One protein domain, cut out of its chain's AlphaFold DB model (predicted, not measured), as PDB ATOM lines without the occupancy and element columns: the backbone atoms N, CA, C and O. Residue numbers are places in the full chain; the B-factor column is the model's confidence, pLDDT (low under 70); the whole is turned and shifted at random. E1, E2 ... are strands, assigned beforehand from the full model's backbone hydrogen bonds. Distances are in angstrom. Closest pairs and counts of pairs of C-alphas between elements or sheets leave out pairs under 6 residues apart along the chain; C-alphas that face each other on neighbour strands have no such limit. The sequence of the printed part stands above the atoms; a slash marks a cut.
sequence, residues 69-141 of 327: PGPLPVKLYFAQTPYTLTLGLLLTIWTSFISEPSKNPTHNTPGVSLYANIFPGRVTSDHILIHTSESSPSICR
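Overview. This is residues 69 to 141 of the 327 residues of an uncharacterized protein of Glarea lozoyensis (strain ATCC 74030 / MF5533) (UniProt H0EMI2). This domain has little regular structure: two small sheets, the ribbon E2 and E5 and the three strands E1, E4 and E3, meet at a corner where E2 runs on into E3 at 100 degrees. The 73 printed residues include five named strands, E1 to E5, and no named helix; the class is all strand, with only 20 residues in named elements. Sheet E1 E4 E3 is mixed, E2 E5 antiparallel. The whole is only just loose, close to compact, with a radius of gyration of the C-alphas of 13.5 A and spans of 41 by 29 by 20 A.

Along the chain. E1, residues 74 to 76, begins with C-alpha 74 at (32.266, -50.038, -22.069). E2 is residues 90 to 94, 13.7 A long; E3 is 97 to 99; E4 is 115 to 118. E5, residues 127 to 131, 12.8 A long, ends with C-alpha 131 at (27.302, -36.841, -13.672).

Arrangement. E1 and E4 are parallel; N 75 and O 116 are 2.8 A apart. E3 and E4 form an antiparallel hairpin; N 99 and O 115 are 2.9 A apart. E2 and E5 are antiparallel; N 92 and O 129 are 3.0 A apart. E1 and E5 are apart.

Size, cuts and confidence. The printed part has no cut. The links E1 to E2 and E3 to E4 are long. Residues 69 to 71 and 133 to 139 have pLDDT under 70.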
ATOM      1  N   PRO A  69      26.053 -42.743 -33.151       56.34
ATOM      2  CA  PRO A  69      25.605 -42.999 -31.790       56.34
ATOM      3  C   PRO A  69      24.878 -44.344 -31.733       56.34
ATOM      4  O   PRO A  69      23.931 -44.588 -32.477       56.34
ATOM      5  N   GLY A  70      25.330 -45.236 -30.861       60.47
ATOM      6  CA  GLY A  70      24.788 -46.581 -30.712       60.47
ATOM      7  C   GLY A  70      25.058 -47.108 -29.306       60.47
ATOM      8  O   GLY A  70      25.772 -46.454 -28.540       60.47
ATOM      9  N   PRO A  71      24.520 -48.281 -28.934       65.56
ATOM     10  CA  PRO A  71      24.876 -48.894 -27.670       65.56
ATOM     11  C   PRO A  71      26.336 -49.342 -27.785       65.56
ATOM     12  O   PRO A  71      26.627 -50.365 -28.399       65.56
ATOM     13  N   LEU A  72      27.257 -48.544 -27.246       73.56
ATOM     14  CA  LEU A  72      28.683 -48.847 -27.203       73.56
ATOM     15  C   LEU A  72      29.005 -49.391 -25.807       73.56
ATOM     16  O   LEU A  72      29.090 -48.609 -24.856       73.56
ATOM     17  N   PRO A  73      29.157 -50.714 -25.627       82.00
ATOM     18  CA  PRO A  73      29.483 -51.248 -24.324       82.00
ATOM     19  C   PRO A  73      30.890 -50.826 -23.936       82.00
ATOM     20  O   PRO A  73      31.835 -50.874 -24.729       82.00
ATOM     21  N   VAL A  74      31.013 -50.461 -22.671       83.62
ATOM     22  CA  VAL A  74      32.266 -50.038 -22.069       83.62
ATOM     23  C   VAL A  74      32.796 -51.193 -21.233       83.62
ATOM     24  O   VAL A  74      32.108 -51.694 -20.341       83.62
ATOM     25  N   LYS A  75      34.017 -51.635 -21.521       85.88
ATOM     26  CA  LYS A  75      34.728 -52.644 -20.739       85.88
ATOM     27  C   LYS A  75      35.734 -51.953 -19.833       85.88
ATOM     28  O   LYS A  75      36.620 -51.247 -20.301       85.88
ATOM     29  N   LEU A  76      35.596 -52.187 -18.536       83.69
ATOM     30  CA  LEU A  76      36.484 -51.646 -17.521       83.69
ATOM     31  C   LEU A  76      37.528 -52.697 -17.130       83.69
ATOM     32  O   LEU A  76      37.175 -53.786 -16.678       83.69
ATOM     33  N   TYR A  77      38.807 -52.370 -17.284       83.44
ATOM     34  CA  TYR A  77      39.930 -53.255 -16.995       83.44
ATOM     35  C   TYR A  77      40.780 -52.710 -15.854       83.44
ATOM     36  O   TYR A  77      41.093 -51.528 -15.813       83.44
ATOM     37  N   PHE A  78      41.217 -53.592 -14.952       78.88
ATOM     38  CA  PHE A  78      42.143 -53.262 -13.857       78.88
ATOM     39  C   PHE A  78      41.685 -52.118 -12.936       78.88
ATOM     40  O   PHE A  78      42.525 -51.470 -12.314       78.88
ATOM     41  N   ALA A  79      40.376 -51.882 -12.815       75.06
ATOM     42  CA  ALA A  79      39.844 -50.918 -11.860       75.06
ATOM     43  C   ALA A  79      40.206 -51.342 -10.429       75.06
ATOM     44  O   ALA A  79      39.684 -52.324  -9.907       75.06
ATOM     45  N   GLN A  80      41.133 -50.604  -9.819       70.06
ATOM     46  CA  GLN A  80      41.599 -50.849  -8.450       70.06
ATOM     47  C   GLN A  80      40.548 -50.422  -7.417       70.06
ATOM     48  O   GLN A  80      40.456 -51.011  -6.343       70.06
ATOM     49  N   THR A  81      39.732 -49.424  -7.762       72.06
ATOM     50  CA  THR A  81      38.615 -48.940  -6.949       72.06
ATOM     51  C   THR A  81      37.297 -49.289  -7.641       72.06
ATOM     52  O   THR A  81      37.144 -48.987  -8.828       72.06
ATOM     53  N   PRO A  82      36.338 -49.922  -6.942       73.88
ATOM     54  CA  PRO A  82      35.035 -50.213  -7.517       73.88
ATOM     55  C   PRO A  82      34.257 -48.914  -7.761       73.88
ATOM     56  O   PRO A  82      34.161 -48.059  -6.882       73.88
ATOM     57  N   TYR A  83      33.677 -48.786  -8.953       78.44
ATOM     58  CA  TYR A  83      32.739 -47.712  -9.272       78.44
ATOM     59  C   TYR A  83      31.331 -48.147  -8.874       78.44
ATOM     60  O   TYR A  83      30.863 -49.202  -9.303       78.44
ATOM     61  N   THR A  84      30.628 -47.322  -8.102       81.44
ATOM     62  CA  THR A  84      29.221 -47.563  -7.753       81.44
ATOM     63  C   THR A  84      28.320 -47.155  -8.920       81.44
ATOM     64  O   THR A  84      27.653 -46.124  -8.876       81.44
ATOM     65  N   LEU A  85      28.349 -47.933 -10.002       85.12
ATOM     66  CA  LEU A  85      27.536 -47.679 -11.188       85.12
ATOM     67  C   LEU A  85      26.117 -48.217 -10.992       85.12
ATOM     68  O   LEU A  85      25.920 -49.373 -10.620       85.12
ATOM     69  N   THR A  86      25.129 -47.379 -11.289       89.25
ATOM     70  CA  THR A  86      23.711 -47.738 -11.307       89.25
ATOM     71  C   THR A  86      23.099 -47.468 -12.676       89.25
ATOM     72  O   THR A  86      23.608 -46.667 -13.461       89.25
ATOM     73  N   LEU A  87      21.992 -48.149 -12.980       89.62
ATOM     74  CA  LEU A  87      21.230 -47.889 -14.200       89.62
ATOM     75  C   LEU A  87      20.700 -46.447 -14.201       89.62
ATOM     76  O   LEU A  87      20.309 -45.921 -13.157       89.62
ATOM     77  N   GLY A  88      20.679 -45.833 -15.385       85.00
ATOM     78  CA  GLY A  88      20.217 -44.457 -15.602       85.00
ATOM     79  C   GLY A  88      21.207 -43.358 -15.209       85.00
ATOM     80  O   GLY A  88      20.830 -42.189 -15.254       85.00
ATOM     81  N   LEU A  89      22.447 -43.697 -14.837       85.50
ATOM     82  CA  LEU A  89      23.506 -42.700 -14.678       85.50
ATOM     83  C   LEU A  89      23.949 -42.149 -16.033       85.50
ATOM     84  O   LEU A  89      24.185 -42.904 -16.978       85.50
ATOM     85  N   LEU A  90      24.136 -40.832 -16.085       85.31
ATOM     86  CA  LEU A  90      24.802 -40.169 -17.194       85.31
ATOM     87  C   LEU A  90      26.315 -40.193 -16.954       85.31
ATOM     88  O   LEU A  90      26.797 -39.786 -15.894       85.31
ATOM     89  N   LEU A  91      27.062 -40.667 -17.949       84.88
ATOM     90  CA  LEU A  91      28.518 -40.769 -17.906       84.88
ATOM     91  C   LEU A  91      29.135 -40.012 -19.083       84.88
ATOM     92  O   LEU A  91      28.627 -40.076 -20.201       84.88
ATOM     93  N   THR A  92      30.274 -39.363 -18.847       85.69
ATOM     94  CA  THR A  92      31.203 -38.990 -19.922       85.69
ATOM     95  C   THR A  92      32.456 -39.834 -19.798       85.69
ATOM     96  O   THR A  92      33.001 -40.002 -18.708       85.69
ATOM     97  N   ILE A  93      32.882 -40.393 -20.924       85.88
ATOM     98  CA  ILE A  93      34.012 -41.305 -21.004       85.88
ATOM     99  C   ILE A  93      34.998 -40.750 -22.017       85.88
ATOM    100  O   ILE A  93      34.615 -40.387 -23.128       85.88
ATOM    101  N   TRP A  94      36.266 -40.753 -21.634       88.50
ATOM    102  CA  TRP A  94      37.386 -40.500 -22.525       88.50
ATOM    103  C   TRP A  94      38.214 -41.768 -22.578       88.50
ATOM    104  O   TRP A  94      38.618 -42.288 -21.539       88.50
ATOM    105  N   THR A  95      38.423 -42.281 -23.784       87.38
ATOM    106  CA  THR A  95      39.361 -43.368 -24.015       87.38
ATOM    107  C   THR A  95      39.898 -43.326 -25.434       87.38
ATOM    108  O   THR A  95      39.218 -42.891 -26.363       87.38
ATOM    109  N   SER A  96      41.129 -43.798 -25.590       85.38
ATOM    110  CA  SER A  96      41.766 -44.023 -26.890       85.38
ATOM    111  C   SER A  96      41.634 -45.473 -27.373       85.38
ATOM    112  O   SER A  96      41.985 -45.776 -28.512       85.38
ATOM    113  N   PHE A  97      41.106 -46.376 -26.540       84.69
ATOM    114  CA  PHE A  97      41.081 -47.808 -26.823       84.69
ATOM    115  C   PHE A  97      39.703 -48.272 -27.284       84.69
ATOM    116  O   PHE A  97      38.864 -48.706 -26.492       84.69
ATOM    117  N   ILE A  98      39.504 -48.264 -28.599       86.00
ATOM    118  CA  ILE A  98      38.351 -48.894 -29.243       86.00
ATOM    119  C   ILE A  98      38.772 -50.248 -29.815       86.00
ATOM    120  O   ILE A  98      39.835 -50.370 -30.422       86.00
ATOM    121  N   SER A  99      37.955 -51.280 -29.612       84.19
ATOM    122  CA  SER A  99      38.215 -52.611 -30.162       84.19
ATOM    123  C   SER A  99      36.973 -53.252 -30.759       84.19
ATOM    124  O   SER A  99      35.850 -53.021 -30.313       84.19
ATOM    125  N   GLU A 100      37.195 -54.165 -31.693       84.62
ATOM    126  CA  GLU A 100      36.180 -55.105 -32.153       84.62
ATOM    127  C   GLU A 100      35.768 -56.100 -31.044       84.62
ATOM    128  O   GLU A 100      36.450 -56.226 -30.012       84.62
ATOM    129  N   PRO A 101      34.640 -56.816 -31.222       81.81
ATOM    130  CA  PRO A 101      34.256 -57.921 -30.360       81.81
ATOM    131  C   PRO A 101      35.365 -58.973 -30.270       81.81
ATOM    132  O   PRO A 101      36.117 -59.216 -31.212       81.81
ATOM    133  N   SER A 102      35.458 -59.636 -29.120       81.25
ATOM    134  CA  SER A 102      36.435 -60.709 -28.937       81.25
ATOM    135  C   SER A 102      36.125 -61.868 -29.881       81.25
ATOM    136  O   SER A 102      34.957 -62.191 -30.106       81.25
ATOM    137  N   LYS A 103      37.158 -62.582 -30.346       80.62
ATOM    138  CA  LYS A 103      36.969 -63.881 -31.019       80.62
ATOM    139  C   LYS A 103      36.256 -64.897 -30.118       80.62
ATOM    140  O   LYS A 103      35.658 -65.839 -30.623       80.62
ATOM    141  N   ASN A 104      36.314 -64.712 -28.796       79.81
ATOM    142  CA  ASN A 104      35.546 -65.505 -27.848       79.81
ATOM    143  C   ASN A 104      34.132 -64.908 -27.668       79.81
ATOM    144  O   ASN A 104      33.995 -63.859 -27.026       79.81
ATOM    145  N   PRO A 105      33.074 -65.569 -28.175       73.94
ATOM    146  CA  PRO A 105      31.724 -65.009 -28.204       73.94
ATOM    147  C   PRO A 105      31.098 -64.851 -26.814       73.94
ATOM    148  O   PRO A 105      30.168 -64.066 -26.649       73.94
ATOM    149  N   THR A 106      31.605 -65.538 -25.785       75.25
ATOM    150  CA  THR A 106      31.035 -65.500 -24.423       75.25
ATOM    151  C   THR A 106      31.100 -64.113 -23.772       75.25
ATOM    152  O   THR A 106      30.297 -63.797 -22.883       75.25
ATOM    153  N   HIS A 107      32.039 -63.276 -24.216       70.44
ATOM    154  CA  HIS A 107      32.253 -61.915 -23.720       70.44
ATOM    155  C   HIS A 107      31.619 -60.840 -24.606       70.44
ATOM    156  O   HIS A 107      31.750 -59.654 -24.293       70.44
ATOM    157  N   ASN A 108      30.943 -61.234 -25.685       80.44
ATOM    158  CA  ASN A 108      30.341 -60.299 -26.619       80.44
ATOM    159  C   ASN A 108      28.864 -60.073 -26.286       80.44
ATOM    160  O   ASN A 108      28.114 -60.999 -25.974       80.44
ATOM    161  N   THR A 109      28.453 -58.818 -26.373       78.38
ATOM    162  CA  THR A 109      27.065 -58.386 -26.374       78.38
ATOM    163  C   THR A 109      26.487 -58.540 -27.786       78.38
ATOM    164  O   THR A 109      27.082 -58.034 -28.742       78.38
ATOM    165  N   PRO A 110      25.346 -59.233 -27.951       76.69
ATOM    166  CA  PRO A 110      24.660 -59.340 -29.236       76.69
ATOM    167  C   PRO A 110      24.336 -57.968 -29.839       76.69
ATOM    168  O   PRO A 110      23.890 -57.070 -29.129       76.69
ATOM    169  N   GLY A 111      24.539 -57.816 -31.149       73.56
ATOM    170  CA  GLY A 111      24.237 -56.575 -31.873       73.56
ATOM    171  C   GLY A 111      25.268 -55.453 -31.709       73.56
ATOM    172  O   GLY A 111      25.046 -54.359 -32.217       73.56
ATOM    173  N   VAL A 112      26.393 -55.709 -31.033       77.38
ATOM    174  CA  VAL A 112      27.464 -54.727 -30.824       77.38
ATOM    175  C   VAL A 112      28.645 -55.015 -31.744       77.38
ATOM    176  O   VAL A 112      29.195 -56.116 -31.728       77.38
ATOM    177  N   SER A 113      29.075 -53.995 -32.487       79.62
ATOM    178  CA  SER A 113      30.216 -54.047 -33.407       79.62
ATOM    179  C   SER A 113      31.512 -53.460 -32.842       79.62
ATOM    180  O   SER A 113      32.572 -53.733 -33.390       79.62
ATOM    181  N   LEU A 114      31.456 -52.671 -31.763       84.06
ATOM    182  CA  LEU A 114      32.616 -51.997 -31.173       84.06
ATOM    183  C   LEU A 114      32.504 -51.932 -29.647       84.06
ATOM    184  O   LEU A 114      31.409 -51.873 -29.093       84.06
ATOM    185  N   TYR A 115      33.649 -51.911 -28.972       84.50
ATOM    186  CA  TYR A 115      33.769 -51.737 -27.527       84.50
ATOM    187  C   TYR A 115      34.704 -50.580 -27.220       84.50
ATOM    188  O   TYR A 115      35.785 -50.488 -27.802       84.50
ATOM    189  N   ALA A 116      34.313 -49.755 -26.254       87.44
ATOM    190  CA  ALA A 116      35.231 -48.845 -25.589       87.44
ATOM    191  C   ALA A 116      35.886 -49.582 -24.418       87.44
ATOM    192  O   ALA A 116      35.191 -50.151 -23.577       87.44
ATOM    193  N   ASN A 117      37.211 -49.592 -24.355       87.69
ATOM    194  CA  ASN A 117      37.957 -50.237 -23.281       87.69
ATOM    195  C   ASN A 117      38.615 -49.164 -22.423       87.69
ATOM    196  O   ASN A 117      39.298 -48.305 -22.951       87.69
ATOM    197  N   ILE A 118      38.435 -49.228 -21.110       87.38
ATOM    198  CA  ILE A 118      38.999 -48.257 -20.171       87.38
ATOM    199  C   ILE A 118      39.911 -48.999 -19.205       87.38
ATOM    200  O   ILE A 118      39.539 -50.055 -18.686       87.38
ATOM    201  N   PHE A 119      41.075 -48.424 -18.918       87.88
ATOM    202  CA  PHE A 119      42.095 -48.958 -18.021       87.88
ATOM    203  C   PHE A 119      42.378 -47.971 -16.868       87.88
ATOM    204  O   PHE A 119      43.468 -47.382 -16.814       87.88
ATOM    205  N   PRO A 120      41.427 -47.761 -15.929       75.31
ATOM    206  CA  PRO A 120      41.580 -46.757 -14.884       75.31
ATOM    207  C   PRO A 120      42.831 -46.999 -14.044       75.31
ATOM    208  O   PRO A 120      43.086 -48.114 -13.587       75.31
ATOM    209  N   GLY A 121      43.616 -45.945 -13.833       73.62
ATOM    210  CA  GLY A 121      44.841 -46.006 -13.032       73.62
ATOM    211  C   GLY A 121      46.039 -46.664 -13.726       73.62
ATOM    212  O   GLY A 121      47.091 -46.787 -13.105       73.62
ATOM    213  N   ARG A 122      45.914 -47.078 -14.996       79.94
ATOM    214  CA  ARG A 122      47.055 -47.491 -15.836       79.94
ATOM    215  C   ARG A 122      47.294 -46.553 -17.008       79.94
ATOM    216  O   ARG A 122      48.442 -46.310 -17.359       79.94
ATOM    217  N   VAL A 123      46.218 -46.052 -17.606       81.75
ATOM    218  CA  VAL A 123      46.273 -45.129 -18.738       81.75
ATOM    219  C   VAL A 123      45.841 -43.752 -18.250       81.75
ATOM    220  O   VAL A 123      44.749 -43.595 -17.713       81.75
ATOM    221  N   THR A 124      46.708 -42.755 -18.415       81.81
ATOM    222  CA  THR A 124      46.466 -41.387 -17.929       81.81
ATOM    223  C   THR A 124      45.436 -40.623 -18.753       81.81
ATOM    224  O   THR A 124      44.855 -39.683 -18.232       81.81
ATOM    225  N   SER A 125      45.203 -41.019 -20.007       83.50
ATOM    226  CA  SER A 125      44.197 -40.428 -20.899       83.50
ATOM    227  C   SER A 125      42.799 -41.036 -20.753       83.50
ATOM    228  O   SER A 125      41.848 -40.532 -21.352       83.50
ATOM    229  N   ASP A 126      42.664 -42.112 -19.974       87.38
ATOM    230  CA  ASP A 126      41.387 -42.763 -19.723       87.38
ATOM    231  C   ASP A 126      40.687 -42.098 -18.532       87.38
ATOM    232  O   ASP A 126      41.180 -42.116 -17.398       87.38
ATOM    233  N   HIS A 127      39.501 -41.542 -18.774       85.62
ATOM    234  CA  HIS A 127      38.727 -40.844 -17.752       85.62
ATOM    235  C   HIS A 127      37.259 -41.263 -17.776       85.62
ATOM    236  O   HIS A 127      36.670 -41.500 -18.830       85.62
ATOM    237  N   ILE A 128      36.661 -41.319 -16.587       85.94
ATOM    238  CA  ILE A 128      35.224 -41.510 -16.393       85.94
ATOM    239  C   ILE A 128      34.739 -40.375 -15.503       85.94
ATOM    240  O   ILE A 128      35.198 -40.233 -14.370       85.94
ATOM    241  N   LEU A 129      33.791 -39.595 -16.007       85.75
ATOM    242  CA  LEU A 129      33.043 -38.613 -15.236       85.75
ATOM    243  C   LEU A 129      31.635 -39.153 -15.002       85.75
ATOM    244  O   LEU A 129      30.906 -39.430 -15.955       85.75
ATOM    245  N   ILE A 130      31.262 -39.285 -13.731       86.75
ATOM    246  CA  ILE A 130      29.898 -39.614 -13.319       86.75
ATOM    247  C   ILE A 130      29.166 -38.299 -13.077       86.75
ATOM    248  O   ILE A 130      29.539 -37.538 -12.183       86.75
ATOM    249  N   HIS A 131      28.126 -38.029 -13.862       84.19
ATOM    250  CA  HIS A 131      27.302 -36.841 -13.672       84.19
ATOM    251  C   HIS A 131      26.329 -37.085 -12.521       84.19
ATOM    252  O   HIS A 131      25.463 -37.954 -12.600       84.19
ATOM    253  N   THR A 132      26.495 -36.335 -11.431       76.38
ATOM    254  CA  THR A 132      25.676 -36.455 -10.211       76.38
ATOM    255  C   THR A 132      24.764 -35.252  -9.973       76.38
ATOM    256  O   THR A 132      23.924 -35.306  -9.078       76.38
ATOM    257  N   SER A 133      24.910 -34.166 -10.741       62.12
ATOM    258  CA  SER A 133      24.133 -32.944 -10.536       62.12
ATOM    259  C   SER A 133      22.763 -33.003 -11.215       62.12
ATOM    260  O   SER A 133      22.630 -33.376 -12.382       62.12
ATOM    261  N   GLU A 134      21.749 -32.509 -10.503       59.53
ATOM    262  CA  GLU A 134      20.377 -32.315 -10.998       59.53
ATOM    263  C   GLU A 134      20.269 -31.286 -12.142       59.53
ATOM    264  O   GLU A 134      19.188 -31.089 -12.683       59.53
ATOM    265  N   SER A 135      21.373 -30.628 -12.522       53.97
ATOM    266  CA  SER A 135      21.450 -29.619 -13.589       53.97
ATOM    267  C   SER A 135      21.704 -30.186 -14.993       53.97
ATOM    268  O   SER A 135      21.684 -29.436 -15.964       53.97
ATOM    269  N   SER A 136      21.915 -31.499 -15.120       54.34
ATOM    270  CA  SER A 136      22.135 -32.199 -16.396       54.34
ATOM    271  C   SER A 136      20.920 -32.956 -17.002       54.34
ATOM    272  O   SER A 136      21.124 -33.731 -17.939       54.34
ATOM    273  N   PRO A 137      19.658 -32.800 -16.537       54.84
ATOM    274  CA  PRO A 137      18.669 -33.876 -16.600       54.84
ATOM    275  C   PRO A 137      18.119 -34.157 -18.002       54.84
ATOM    276  O   PRO A 137      17.650 -35.270 -18.221       54.84
ATOM    277  N   SER A 138      18.205 -33.201 -18.932       57.34
ATOM    278  CA  SER A 138      17.675 -33.324 -20.297       57.34
ATOM    279  C   SER A 138      18.687 -33.852 -21.319       57.34
ATOM    280  O   SER A 138      18.331 -34.120 -22.468       57.34
ATOM    281  N   ILE A 139      19.959 -34.014 -20.942       65.62
ATOM    282  CA  ILE A 139      20.977 -34.523 -21.864       65.62
ATOM    283  C   ILE A 139      20.812 -36.047 -21.972       65.62
ATOM    284  O   ILE A 139      20.845 -36.759 -20.973       65.62
ATOM    285  N   CYS A 140      20.635 -36.546 -23.199       73.81
ATOM    286  CA  CYS A 140      20.564 -37.978 -23.530       73.81
ATOM    287  C   CYS A 140      19.370 -38.760 -22.935       73.81
ATOM    288  O   CYS A 140      19.489 -39.960 -22.701       73.81
ATOM    289  N   ARG A 141      18.212 -38.118 -22.721       84.19
ATOM    290  CA  ARG A 141      16.966 -38.812 -22.318       84.19
ATOM    291  C   ARG A 141      16.120 -39.322 -23.484       84.19
ATOM    292  O   ARG A 141      15.233 -40.146 -23.276       84.19
TER     293      ARG A 141